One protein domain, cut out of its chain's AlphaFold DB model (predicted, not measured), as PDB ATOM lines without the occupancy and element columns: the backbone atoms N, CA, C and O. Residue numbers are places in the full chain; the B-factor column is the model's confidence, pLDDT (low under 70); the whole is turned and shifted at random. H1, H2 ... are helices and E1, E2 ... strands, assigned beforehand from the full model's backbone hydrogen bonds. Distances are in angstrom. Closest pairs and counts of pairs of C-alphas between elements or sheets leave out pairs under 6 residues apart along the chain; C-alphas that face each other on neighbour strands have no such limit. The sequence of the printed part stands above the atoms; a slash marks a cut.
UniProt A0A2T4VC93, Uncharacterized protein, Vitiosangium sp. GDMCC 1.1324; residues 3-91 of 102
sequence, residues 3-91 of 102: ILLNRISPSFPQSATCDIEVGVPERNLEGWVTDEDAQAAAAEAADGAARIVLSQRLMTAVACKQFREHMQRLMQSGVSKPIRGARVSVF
ATOM      1  N   ILE A   3     -39.867   6.275  40.309       69.38
ATOM      2  CA  ILE A   3     -39.832   5.824  41.700       69.38
ATOM      3  C   ILE A   3     -39.849   7.032  42.623       69.38
ATOM      4  O   ILE A   3     -38.984   7.908  42.542       69.38
ATOM      5  N   LEU A   4     -40.826   7.043  43.527       67.38
ATOM      6  CA  LEU A   4     -40.905   8.004  44.615       67.38
ATOM      7  C   LEU A   4     -40.263   7.403  45.867       67.38
ATOM      8  O   LEU A   4     -40.823   6.514  46.504       67.38
ATOM      9  N   LEU A   5     -39.099   7.922  46.244       59.09
ATOM     10  CA  LEU A   5     -38.495   7.646  47.540       59.09
ATOM     11  C   LEU A   5     -39.091   8.620  48.552       59.09
ATOM     12  O   LEU A   5     -38.906   9.829  48.413       59.09
ATOM     13  N   ASN A   6     -39.795   8.110  49.562       55.56
ATOM     14  CA  ASN A   6     -40.365   8.936  50.622       55.56
ATOM     15  C   ASN A   6     -39.953   8.414  52.001       55.56
ATOM     16  O   ASN A   6     -40.080   7.224  52.291       55.56
ATOM     17  N   ARG A   7     -39.486   9.315  52.869       54.81
ATOM     18  CA  ARG A   7     -39.258   9.029  54.288       54.81
ATOM     19  C   ARG A   7     -40.206   9.893  55.107       54.81
ATOM     20  O   ARG A   7     -40.019  11.102  55.200       54.81
ATOM     21  N   ILE A   8     -41.196   9.269  55.743       52.91
ATOM     22  CA  ILE A   8     -42.048   9.955  56.718       52.91
ATOM     23  C   ILE A   8     -41.220  10.103  57.999       52.91
ATOM     24  O   ILE A   8     -41.140   9.189  58.815       52.91
ATOM     25  N   SER A   9     -40.523  11.229  58.139       46.97
ATOM     26  CA  SER A   9     -39.878  11.629  59.389       46.97
ATOM     27  C   SER A   9     -40.477  12.959  59.853       46.97
ATOM     28  O   SER A   9     -40.656  13.847  59.020       46.97
ATOM     29  N   PRO A  10     -40.795  13.123  61.148       48.00
ATOM     30  CA  PRO A  10     -41.406  14.354  61.653       48.00
ATOM     31  C   PRO A  10     -40.487  15.584  61.553       48.00
ATOM     32  O   PRO A  10     -40.962  16.703  61.685       48.00
ATOM     33  N   SER A  11     -39.186  15.397  61.310       46.03
ATOM     34  CA  SER A  11     -38.198  16.478  61.241       46.03
ATOM     35  C   SER A  11     -37.823  16.910  59.821       46.03
ATOM     36  O   SER A  11     -37.495  18.076  59.644       46.03
ATOM     37  N   PHE A  12     -37.895  16.036  58.810       41.53
ATOM     38  CA  PHE A  12     -37.657  16.391  57.401       41.53
ATOM     39  C   PHE A  12     -38.383  15.413  56.454       41.53
ATOM     40  O   PHE A  12     -37.922  14.274  56.298       41.53
ATOM     41  N   PRO A  13     -39.480  15.811  55.783       49.06
ATOM     42  CA  PRO A  13     -40.011  15.053  54.657       49.06
ATOM     43  C   PRO A  13     -39.067  15.238  53.461       49.06
ATOM     44  O   PRO A  13     -39.084  16.262  52.785       49.06
ATOM     45  N   GLN A  14     -38.191  14.261  53.230       55.75
ATOM     46  CA  GLN A  14     -37.379  14.199  52.017       55.75
ATOM     47  C   GLN A  14     -38.060  13.246  51.042       55.75
ATOM     48  O   GLN A  14     -38.038  12.028  51.231       55.75
ATOM     49  N   SER A  15     -38.681  13.822  50.017       61.47
ATOM     50  CA  SER A  15     -39.105  13.096  48.830       61.47
ATOM     51  C   SER A  15     -38.051  13.271  47.737       61.47
ATOM     52  O   SER A  15     -37.611  14.383  47.442       61.47
ATOM     53  N   ALA A  16     -37.612  12.166  47.144       64.19
ATOM     54  CA  ALA A  16     -36.776  12.183  45.951       64.19
ATOM     55  C   ALA A  16     -37.498  11.393  44.863       64.19
ATOM     56  O   ALA A  16     -37.876  10.242  45.072       64.19
ATOM     57  N   THR A  17     -37.716  12.028  43.714       70.56
ATOM     58  CA  THR A  17     -38.233  11.340  42.530       70.56
ATOM     59  C   THR A  17     -37.041  10.974  41.668       70.56
ATOM     60  O   THR A  17     -36.302  11.859  41.239       70.56
ATOM     61  N   CYS A  18     -36.822   9.679  41.472       76.19
ATOM     62  CA  CYS A  18     -35.701   9.174  40.696       76.19
ATOM     63  C   CYS A  18     -36.244   8.486  39.442       76.19
ATOM     64  O   CYS A  18     -36.901   7.447  39.534       76.19
ATOM     65  N   ASP A  19     -35.960   9.067  38.277       77.88
ATOM     66  CA  ASP A  19     -36.293   8.465  36.991       77.88
ATOM     67  C   ASP A  19     -35.175   7.517  36.560       77.88
ATOM     68  O   ASP A  19     -34.021   7.918  36.371       77.88
ATOM     69  N   ILE A  20     -35.528   6.244  36.402       83.44
ATOM     70  CA  ILE A  20     -34.588   5.200  36.006       83.44
ATOM     71  C   ILE A  20     -35.121   4.373  34.843       83.44
ATOM     72  O   ILE A  20     -36.330   4.145  34.687       83.44
ATOM     73  N   GLU A  21     -34.183   3.886  34.048       85.75
ATOM     74  CA  GLU A  21     -34.428   2.919  32.992       85.75
ATOM     75  C   GLU A  21     -33.742   1.606  33.351       85.75
ATOM     76  O   GLU A  21     -32.618   1.597  33.854       85.75
ATOM     77  N   VAL A  22     -34.454   0.505  33.131       86.12
ATOM     78  CA  VAL A  22     -33.970  -0.846  33.391       86.12
ATOM     79  C   VAL A  22     -33.950  -1.579  32.060       86.12
ATOM     80  O   VAL A  22     -35.000  -1.878  31.502       86.12
ATOM     81  N   GLY A  23     -32.752  -1.844  31.551       87.81
ATOM     82  CA  GLY A  23     -32.533  -2.688  30.386       87.81
ATOM     83  C   GLY A  23     -32.263  -4.121  30.823       87.81
ATOM     84  O   GLY A  23     -31.336  -4.366  31.598       87.81
ATOM     85  N   VAL A  24     -33.046  -5.066  30.312       88.19
ATOM     86  CA  VAL A  24     -32.844  -6.506  30.508       88.19
ATOM     87  C   VAL A  24     -32.486  -7.162  29.172       88.19
ATOM     88  O   VAL A  24     -33.036  -6.775  28.142       88.19
ATOM     89  N   PRO A  25     -31.540  -8.115  29.141       85.19
ATOM     90  CA  PRO A  25     -31.266  -8.873  27.928       85.19
ATOM     91  C   PRO A  25     -32.405  -9.865  27.664       85.19
ATOM     92  O   PRO A  25     -32.887 -10.485  28.603       85.19
ATOM     93  N   GLU A  26     -32.771 -10.093  26.400       81.50
ATOM     94  CA  GLU A  26     -33.777 -11.108  26.023       81.50
ATOM     95  C   GLU A  26     -33.358 -12.528  26.444       81.50
ATOM     96  O   GLU A  26     -34.183 -13.400  26.723       81.50
ATOM     97  N   ARG A  27     -32.043 -12.765  26.511       83.56
ATOM     98  CA  ARG A  27     -31.453 -14.037  26.918       83.56
ATOM     99  C   ARG A  27     -30.179 -13.813  27.721       83.56
ATOM    100  O   ARG A  27     -29.328 -13.011  27.341       83.56
ATOM    101  N   ASN A  28     -30.023 -14.567  28.802       81.88
ATOM    102  CA  ASN A  28     -28.815 -14.590  29.619       81.88
ATOM    103  C   ASN A  28     -28.243 -16.025  29.718       81.88
ATOM    104  O   ASN A  28     -28.652 -16.927  28.983       81.88
ATOM    105  N   LEU A  29     -27.261 -16.237  30.603       79.81
ATOM    106  CA  LEU A  29     -26.634 -17.552  30.817       79.81
ATOM    107  C   LEU A  29     -27.586 -18.602  31.424       79.81
ATOM    108  O   LEU A  29     -27.286 -19.790  31.361       79.81
ATOM    109  N   GLU A  30     -28.702 -18.173  32.013       80.06
ATOM    110  CA  GLU A  30     -29.697 -19.019  32.686       80.06
ATOM    111  C   GLU A  30     -30.877 -19.361  31.765       80.06
ATOM    112  O   GLU A  30     -31.570 -20.348  31.998       80.06
ATOM    113  N   GLY A  31     -31.078 -18.602  30.683       85.00
ATOM    114  CA  GLY A  31     -32.106 -18.875  29.686       85.00
ATOM    115  C   GLY A  31     -32.736 -17.611  29.119       85.00
ATOM    116  O   GLY A  31     -32.123 -16.543  29.090       85.00
ATOM    117  N   TRP A  32     -33.959 -17.762  28.616       87.25
ATOM    118  CA  TRP A  32     -34.792 -16.636  28.205       87.25
ATOM    119  C   TRP A  32     -35.220 -15.834  29.427       87.25
ATOM    120  O   TRP A  32     -35.627 -16.411  30.434       87.25
ATOM    121  N   VAL A  33     -35.134 -14.514  29.321       85.62
ATOM    122  CA  VAL A  33     -35.647 -13.604  30.342       85.62
ATOM    123  C   VAL A  33     -37.054 -13.218  29.920       85.62
ATOM    124  O   VAL A  33     -37.240 -12.578  28.889       85.62
ATOM    125  N   THR A  34     -38.049 -13.650  30.689       88.06
ATOM    126  CA  THR A  34     -39.437 -13.261  30.440       88.06
ATOM    127  C   THR A  34     -39.684 -11.841  30.941       88.06
ATOM    128  O   THR A  34     -39.011 -11.371  31.864       88.06
ATOM    129  N   ASP A  35     -40.682 -11.166  30.373       86.31
ATOM    130  CA  ASP A  35     -41.115  -9.857  30.872       86.31
ATOM    131  C   ASP A  35     -41.548  -9.927  32.344       86.31
ATOM    132  O   ASP A  35     -41.298  -9.004  33.115       86.31
ATOM    133  N   GLU A  36     -42.154 -11.041  32.753       86.81
ATOM    134  CA  GLU A  36     -42.606 -11.286  34.124       86.81
ATOM    135  C   GLU A  36     -41.420 -11.406  35.090       86.81
ATOM    136  O   GLU A  36     -41.401 -10.744  36.131       86.81
ATOM    137  N   ASP A  37     -40.390 -12.181  34.729       84.19
ATOM    138  CA  ASP A  37     -39.158 -12.289  35.517       84.19
ATOM    139  C   ASP A  37     -38.418 -10.944  35.570       84.19
ATOM    140  O   ASP A  37     -37.928 -10.544  36.629       84.19
ATOM    141  N   ALA A  38     -38.377 -10.211  34.451       86.12
ATOM    142  CA  ALA A  38     -37.778  -8.882  34.373       86.12
ATOM    143  C   ALA A  38     -38.471  -7.877  35.298       86.12
ATOM    144  O   ALA A  38     -37.802  -7.153  36.041       86.12
ATOM    145  N   GLN A  39     -39.804  -7.849  35.283       87.19
ATOM    146  CA  GLN A  39     -40.599  -6.970  36.134       87.19
ATOM    147  C   GLN A  39     -40.455  -7.335  37.610       87.19
ATOM    148  O   GLN A  39     -40.231  -6.445  38.433       87.19
ATOM    149  N   ALA A  40     -40.529  -8.626  37.948       88.31
ATOM    150  CA  ALA A  40     -40.367  -9.095  39.319       88.31
ATOM    151  C   ALA A  40     -38.981  -8.731  39.872       88.31
ATOM    152  O   ALA A  40     -38.876  -8.131  40.944       88.31
ATOM    153  N   ALA A  41     -37.921  -9.003  39.104       87.25
ATOM    154  CA  ALA A  41     -36.559  -8.697  39.519       87.25
ATOM    155  C   ALA A  41     -36.312  -7.189  39.654       87.25
ATOM    156  O   ALA A  41     -35.649  -6.748  40.597       87.25
ATOM    157  N   ALA A  42     -36.861  -6.380  38.743       88.06
ATOM    158  CA  ALA A  42     -36.773  -4.927  38.829       88.06
ATOM    159  C   ALA A  42     -37.517  -4.380  40.058       88.06
ATOM    160  O   ALA A  42     -36.992  -3.501  40.742       88.06
ATOM    161  N   ALA A  43     -38.706  -4.903  40.369       88.12
ATOM    162  CA  ALA A  43     -39.480  -4.491  41.537       88.12
ATOM    163  C   ALA A  43     -38.758  -4.826  42.853       88.12
ATOM    164  O   ALA A  43     -38.618  -3.962  43.718       88.12
ATOM    165  N   GLU A  44     -38.235  -6.046  42.984       89.56
ATOM    166  CA  GLU A  44     -37.497  -6.484  44.176       89.56
ATOM    167  C   GLU A  44     -36.188  -5.695  44.355       89.56
ATOM    168  O   GLU A  44     -35.880  -5.222  45.452       89.56
ATOM    169  N   ALA A  45     -35.439  -5.468  43.268       89.44
ATOM    170  CA  ALA A  45     -34.231  -4.644  43.306       89.44
ATOM    171  C   ALA A  45     -34.533  -3.184  43.675       89.44
ATOM    172  O   ALA A  45     -33.757  -2.566  44.408       89.44
ATOM    173  N   ALA A  46     -35.645  -2.632  43.183       88.56
ATOM    174  CA  ALA A  46     -36.085  -1.285  43.519       88.56
ATOM    175  C   ALA A  46     -36.447  -1.160  45.006       88.56
ATOM    176  O   ALA A  46     -35.976  -0.229  45.658       88.56
ATOM    177  N   ASP A  47     -37.215  -2.101  45.560       86.94
ATOM    178  CA  ASP A  47     -37.564  -2.100  46.987       86.94
ATOM    179  C   ASP A  47     -36.313  -2.217  47.873       86.94
ATOM    180  O   ASP A  47     -36.085  -1.405  48.779       86.94
ATOM    181  N   GLY A  48     -35.421  -3.157  47.542       87.81
ATOM    182  CA  GLY A  48     -34.157  -3.335  48.251       87.81
ATOM    183  C   GLY A  48     -33.276  -2.082  48.211       87.81
ATOM    184  O   GLY A  48     -32.760  -1.647  49.246       87.81
ATOM    185  N   ALA A  49     -33.135  -1.453  47.041       88.00
ATOM    186  CA  ALA A  49     -32.366  -0.222  46.880       88.00
ATOM    187  C   ALA A  49     -32.997   0.958  47.635       88.00
ATOM    188  O   ALA A  49     -32.280   1.720  48.292       88.00
ATOM    189  N   ALA A  50     -34.326   1.090  47.598       85.75
ATOM    190  CA  ALA A  50     -35.057   2.123  48.322       85.75
ATOM    191  C   ALA A  50     -34.830   1.994  49.829       85.75
ATOM    192  O   ALA A  50     -34.472   2.976  50.480       85.75
ATOM    193  N   ARG A  51     -34.942   0.782  50.382       84.94
ATOM    194  CA  ARG A  51     -34.712   0.526  51.811       84.94
ATOM    195  C   ARG A  51     -33.298   0.913  52.245       84.94
ATOM    196  O   ARG A  51     -33.126   1.527  53.301       84.94
ATOM    197  N   ILE A  52     -32.291   0.608  51.423       85.56
ATOM    198  CA  ILE A  52     -30.897   0.979  51.695       85.56
ATOM    199  C   ILE A  52     -30.731   2.502  51.693       85.56
ATOM    200  O   ILE A  52     -30.208   3.059  52.657       85.56
ATOM    201  N   VAL A  53     -31.198   3.193  50.652       84.62
ATOM    202  CA  VAL A  53     -31.009   4.646  50.502       84.62
ATOM    203  C   VAL A  53     -31.804   5.435  51.535       84.62
ATOM    204  O   VAL A  53     -31.274   6.361  52.153       84.62
ATOM    205  N   LEU A  54     -33.057   5.047  51.779       81.12
ATOM    206  CA  LEU A  54     -33.915   5.704  52.760       81.12
ATOM    207  C   LEU A  54     -33.330   5.609  54.168       81.12
ATOM    208  O   LEU A  54     -33.582   6.509  54.965       81.12
ATOM    209  N   SER A  55     -32.506   4.602  54.481       79.69
ATOM    210  CA  SER A  55     -31.827   4.516  55.780       79.69
ATOM    211  C   SER A  55     -30.770   5.618  55.988       79.69
ATOM    212  O   SER A  55     -30.659   6.137  57.102       79.69
ATOM    213  N   GLN A  56     -30.100   6.077  54.920       75.94
ATOM    214  CA  GLN A  56     -28.859   6.870  54.969       75.94
ATOM    215  C   GLN A  56     -29.028   8.401  55.129       75.94
ATOM    216  O   GLN A  56     -28.028   9.105  55.226       75.94
ATOM    217  N   ARG A  57     -30.260   8.940  55.202       71.69
ATOM    218  CA  ARG A  57     -30.558  10.392  55.397       71.69
ATOM    219  C   ARG A  57     -29.785  11.330  54.446       71.69
ATOM    220  O   ARG A  57     -29.193  12.320  54.870       71.69
ATOM    221  N   LEU A  58     -29.776  11.006  53.158       71.31
ATOM    222  CA  LEU A  58     -28.986  11.708  52.145       71.31
ATOM    223  C   LEU A  58     -29.761  12.848  51.481       71.31
ATOM    224  O   LEU A  58     -30.978  12.788  51.346       71.31
ATOM    225  N   MET A  59     -29.039  13.847  50.968       73.75
ATOM    226  CA  MET A  59     -29.607  14.837  50.045       73.75
ATOM    227  C   MET A  59     -30.202  14.158  48.804       73.75
ATOM    228  O   MET A  59     -29.659  13.170  48.311       73.75
ATOM    229  N   THR A  60     -31.290  14.715  48.269       70.56
ATOM    230  CA  THR A  60     -32.134  14.092  47.228       70.56
ATOM    231  C   THR A  60     -31.360  13.638  45.982       70.56
ATOM    232  O   THR A  60     -31.531  12.507  45.533       70.56
ATOM    233  N   ALA A  61     -30.448  14.460  45.455       73.88
ATOM    234  CA  ALA A  61     -29.624  14.088  44.297       73.88
ATOM    235  C   ALA A  61     -28.663  12.919  44.598       73.88
ATOM    236  O   ALA A  61     -28.472  12.022  43.774       73.88
ATOM    237  N   VAL A  62     -28.084  12.901  45.803       81.44
ATOM    238  CA  VAL A  62     -27.197  11.821  46.265       81.44
ATOM    239  C   VAL A  62     -27.999  10.538  46.487       81.44
ATOM    240  O   VAL A  62     -27.538   9.460  46.109       81.44
ATOM    241  N   ALA A  63     -29.222  10.659  47.011       81.75
ATOM    242  CA  ALA A  63     -30.150   9.550  47.183       81.75
ATOM    243  C   ALA A  63     -30.468   8.868  45.841       81.75
ATOM    244  O   ALA A  63     -30.345   7.652  45.748       81.75
ATOM    245  N   CYS A  64     -30.768   9.623  44.776       83.38
ATOM    246  CA  CYS A  64     -31.035   9.028  43.460       83.38
ATOM    247  C   CYS A  64     -29.807   8.355  42.833       83.38
ATOM    248  O   CYS A  64     -29.926   7.276  42.247       83.38
ATOM    249  N   LYS A  65     -28.613   8.949  42.977       86.56
ATOM    250  CA  LYS A  65     -27.375   8.322  42.494       86.56
ATOM    251  C   LYS A  65     -27.146   6.974  43.180       86.56
ATOM    252  O   LYS A  65     -26.937   5.972  42.496       86.56
ATOM    253  N   GLN A  66     -27.218   6.953  44.509       88.12
ATOM    254  CA  GLN A  66     -27.027   5.723  45.271       88.12
ATOM    255  C   GLN A  66     -28.124   4.701  44.997       88.12
ATOM    256  O   GLN A  66     -27.832   3.515  44.881       88.12
ATOM    257  N   PHE A  67     -29.371   5.148  44.854       88.75
ATOM    258  CA  PHE A  67     -30.501   4.282  44.541       88.75
ATOM    259  C   PHE A  67     -30.226   3.479  43.269       88.75
ATOM    260  O   PHE A  67     -30.283   2.252  43.287       88.75
ATOM    261  N   ARG A  68     -29.804   4.159  42.198       89.75
ATOM    262  CA  ARG A  68     -29.424   3.514  40.937       89.75
ATOM    263  C   ARG A  68     -28.268   2.527  41.112       89.75
ATOM    264  O   ARG A  68     -28.325   1.421  40.591       89.75
ATOM    265  N   GLU A  69     -27.221   2.906  41.842       91.50
ATOM    266  CA  GLU A  69     -26.055   2.041  42.078       91.50
ATOM    267  C   GLU A  69     -26.394   0.791  42.901       91.50
ATOM    268  O   GLU A  69     -25.816  -0.275  42.684       91.50
ATOM    269  N   HIS A  70     -27.307   0.911  43.866       90.75
ATOM    270  CA  HIS A  70     -27.804  -0.223  44.638       90.75
ATOM    271  C   HIS A  70     -28.715  -1.108  43.795       90.75
ATOM    272  O   HIS A  70     -28.547  -2.322  43.816       90.75
ATOM    273  N   MET A  71     -29.607  -0.516  43.005       89.88
ATOM    274  CA  MET A  71     -30.501  -1.264  42.129       89.88
ATOM    275  C   MET A  71     -29.726  -2.047  41.064       89.88
ATOM    276  O   MET A  71     -29.964  -3.239  40.903       89.88
ATOM    277  N   GLN A  72     -28.726  -1.428  40.424       90.62
ATOM    278  CA  GLN A  72     -27.797  -2.092  39.497       90.62
ATOM    279  C   GLN A  72     -27.150  -3.324  40.139       90.62
ATOM    280  O   GLN A  72     -27.130  -4.400  39.547       90.62
ATOM    281  N   ARG A  73     -26.623  -3.175  41.361       89.88
ATOM    282  CA  ARG A  73     -25.994  -4.282  42.092       89.88
ATOM    283  C   ARG A  73     -26.998  -5.382  42.414       89.88
ATOM    284  O   ARG A  73     -26.725  -6.543  42.140       89.88
ATOM    285  N   LEU A  74     -28.164  -5.029  42.949       89.50
ATOM    286  CA  LEU A  74     -29.183  -6.004  43.334       89.50
ATOM    287  C   LEU A  74     -29.687  -6.799  42.126       89.50
ATOM    288  O   LEU A  74     -29.713  -8.025  42.195       89.50
ATOM    289  N   MET A  75     -29.967  -6.141  41.001       86.06
ATOM    290  CA  MET A  75     -30.372  -6.828  39.769       86.06
ATOM    291  C   MET A  75     -29.324  -7.823  39.256       86.06
ATOM    292  O   MET A  75     -29.680  -8.822  38.634       86.06
ATOM    293  N   GLN A  76     -28.040  -7.570  39.519       84.94
ATOM    294  CA  GLN A  76     -26.946  -8.439  39.086       84.94
ATOM    295  C   GLN A  76     -26.601  -9.543  40.091       84.94
ATOM    296  O   GLN A  76     -26.097 -10.586  39.672       84.94
ATOM    297  N   SER A  77     -26.814  -9.326  41.393       78.75
ATOM    298  CA  SER A  77     -26.234 -10.195  42.427       78.75
ATOM    299  C   SER A  77     -27.091 -10.462  43.666       78.75
ATOM    300  O   SER A  77     -26.631 -11.202  44.529       78.75
ATOM    301  N   GLY A  78     -28.254  -9.827  43.835       62.56
ATOM    302  CA  GLY A  78     -28.931  -9.771  45.141       62.56
ATOM    303  C   GLY A  78     -30.439 -10.005  45.152       62.56
ATOM    304  O   GLY A  78     -31.020  -9.995  46.231       62.56
ATOM    305  N   VAL A  79     -31.065 -10.196  43.993       61.56
ATOM    306  CA  VAL A  79     -32.487 -10.559  43.869       61.56
ATOM    307  C   VAL A  79     -32.621 -12.082  43.918       61.56
ATOM    308  O   VAL A  79     -31.730 -12.788  43.448       61.56
ATOM    309  N   SER A  80     -33.745 -12.587  44.431       59.38
ATOM    310  CA  SER A  80     -34.102 -14.018  44.449       59.38
ATOM    311  C   SER A  80     -33.943 -14.719  43.082       59.38
ATOM    312  O   SER A  80     -33.684 -15.921  43.022       59.38
ATOM    313  N   LYS A  81     -34.036 -13.955  41.984       68.38
ATOM    314  CA  LYS A  81     -33.629 -14.312  40.618       68.38
ATOM    315  C   LYS A  81     -32.810 -13.161  40.001       68.38
ATOM    316  O   LYS A  81     -33.400 -12.206  39.494       68.38
ATOM    317  N   PRO A  82     -31.469 -13.184  40.064       77.44
ATOM    318  CA  PRO A  82     -30.662 -12.150  39.424       77.44
ATOM    319  C   PRO A  82     -30.789 -12.249  37.899       77.44
ATOM    320  O   PRO A  82     -30.806 -13.340  37.343       77.44
ATOM    321  N   ILE A  83     -30.814 -11.111  37.202       81.31
ATOM    322  CA  ILE A  83     -30.786 -11.078  35.733       81.31
ATOM    323  C   ILE A  83     -29.396 -10.619  35.313       81.31
ATOM    324  O   ILE A  83     -29.114  -9.425  35.170       81.31
ATOM    325  N   ARG A  84     -28.485 -11.580  35.119       81.81
ATOM    326  CA  ARG A  84     -27.132 -11.261  34.640       81.81
ATOM    327  C   ARG A  84     -27.203 -10.547  33.292       81.81
ATOM    328  O   ARG A  84     -27.846 -11.023  32.363       81.81
ATOM    329  N   GLY A  85     -26.505  -9.418  33.193       81.38
ATOM    330  CA  GLY A  85     -26.531  -8.552  32.012       81.38
ATOM    331  C   GLY A  85     -27.554  -7.416  32.086       81.38
ATOM    332  O   GLY A  85     -27.503  -6.534  31.230       81.38
ATOM    333  N   ALA A  86     -28.414  -7.379  33.113       85.06
ATOM    334  CA  ALA A  86     -29.289  -6.240  33.352       85.06
ATOM    335  C   ALA A  86     -28.493  -4.956  33.642       85.06
ATOM    336  O   ALA A  86     -27.427  -4.969  34.281       85.06
ATOM    337  N   ARG A  87     -29.027  -3.836  33.156       87.50
ATOM    338  CA  ARG A  87     -28.461  -2.495  33.299       87.50
ATOM    339  C   ARG A  87     -29.515  -1.532  33.821       87.50
ATOM    340  O   ARG A  87     -30.647  -1.540  33.362       87.50
ATOM    341  N   VAL A  88     -29.106  -0.666  34.735       84.19
ATOM    342  CA  VAL A  88     -29.905   0.411  35.305       84.19
ATOM    343  C   VAL A  88     -29.219   1.730  34.966       84.19
ATOM    344  O   VAL A  88     -28.121   2.025  35.448       84.19
ATOM    345  N   SER A  89     -29.855   2.527  34.119       84.25
ATOM    346  CA  SER A  89     -29.378   3.836  33.671       84.25
ATOM    347  C   SER A  89     -30.253   4.959  34.227       84.25
ATOM    348  O   SER A  89     -31.313   4.732  34.816       84.25
ATOM    349  N   VAL A  90     -29.778   6.204  34.085       78.31
ATOM    350  CA  VAL A  90     -30.698   7.349  34.201       78.31
ATOM    351  C   VAL A  90     -31.705   7.214  33.072       78.31
ATOM    352  O   VAL A  90     -31.321   6.809  31.976       78.31
ATOM    353  N   PHE A  91     -32.958   7.574  33.326       63.88
ATOM    354  CA  PHE A  91     -33.912   7.747  32.245       63.88
ATOM    355  C   PHE A  91     -33.466   8.929  31.370       63.88
ATOM    356  O   PHE A  91     -33.728  10.094  31.682       63.88
TER     357      PHE A  91
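AT A GLANCE: This is residues 3 to 91 of the 102 residues of an uncharacterized protein of Vitiosangium sp. GDMCC 1.1324 (UniProt A0A2T4VC93). This is a long, narrow slab of two layers: a thin, staggered sheet of three strands with two helices, H1 and H2, packed on one of its faces, while the other face bears no named helix. The long strand E2 runs through the sheet, with E1 paired to its first part and E3 to its last part; the turn between E1 and E2 reaches out at one end of the long axis, and the link from E2 to H1 makes the other end. The printed part has 89 residues with three named strands and two named helices, in the order E1, E2, H1, H2, E3; the sheet order is E1, E2, E3, antiparallel throughout, and the class is mixed, helices and strands. The whole is compact, with a radius of gyration of the C-alphas of 13.8 A, and its outline is a rod of 48 by 23 by 18 A.

HOW THE PARTS SIT: Start at E1, residues 3 to 7, an edge strand that forms a hairpin with the inner strand E2, residues 14 to 23. They are antiparallel at 151 degrees, and you will find N 5 and O 16 within hydrogen-bond range at 2.9 A. H1, residues 35 to 55, is on the sheet at a height over the sheet of 6.9 A, over E1 and E2; on the local plane it runs along the strands, at 26 degrees to E1. Its closest C-alphas to E1 are those of Leu 54 and Arg 7, 6.5 A apart. H2, residues 60 to 77, is on the same face. H1 and H2 touch, opposite ways at a steep tilt of 46 degrees, and their closest C-alphas, those of Ala 49 and His 70, are 5.1 A apart. The closest C-alphas of E2 and H2, those of Ala 16 and Thr 60, are 5.2 A apart. The other edge strand, E3, residues 87 to 90, is antiparallel to E2 at 132 degrees, with N 23 and O 87 within range at 2.8 A. E1 and E3 are apart. In H1 and H2 every O i to N i+4 pair is within hydrogen-bond range.

IN THESE COORDINATES: Find C-alpha 3 at (-39.832, 5.824, 41.700); from there E1 runs 13.0 A to C-alpha 7. E2 measures 27.9 A from Gln 14 to Gly 23. H1 begins at C-alpha 35, at (-41.115, -9.857, 30.872), and runs 30.2 A to Ser 55. H2 measures 25.5 A from Thr 60 to Ser 77. E3 runs 10.1 A from Arg 87 and ends at C-alpha 90, at (-30.698, 7.349, 34.201).

THE WHOLE: Look to Ser 11 and Gly 31 for the two C-alphas farthest apart, 47.8 A. The printed part has no cut. The link from E2 to H1 is long, with 11 residues; that from H1 to H2 is tight. The mean pLDDT of the printed part is 78.3, and values under 70 stand at residues 3 to 16, residues 78 to 81 and residue 91 of this model.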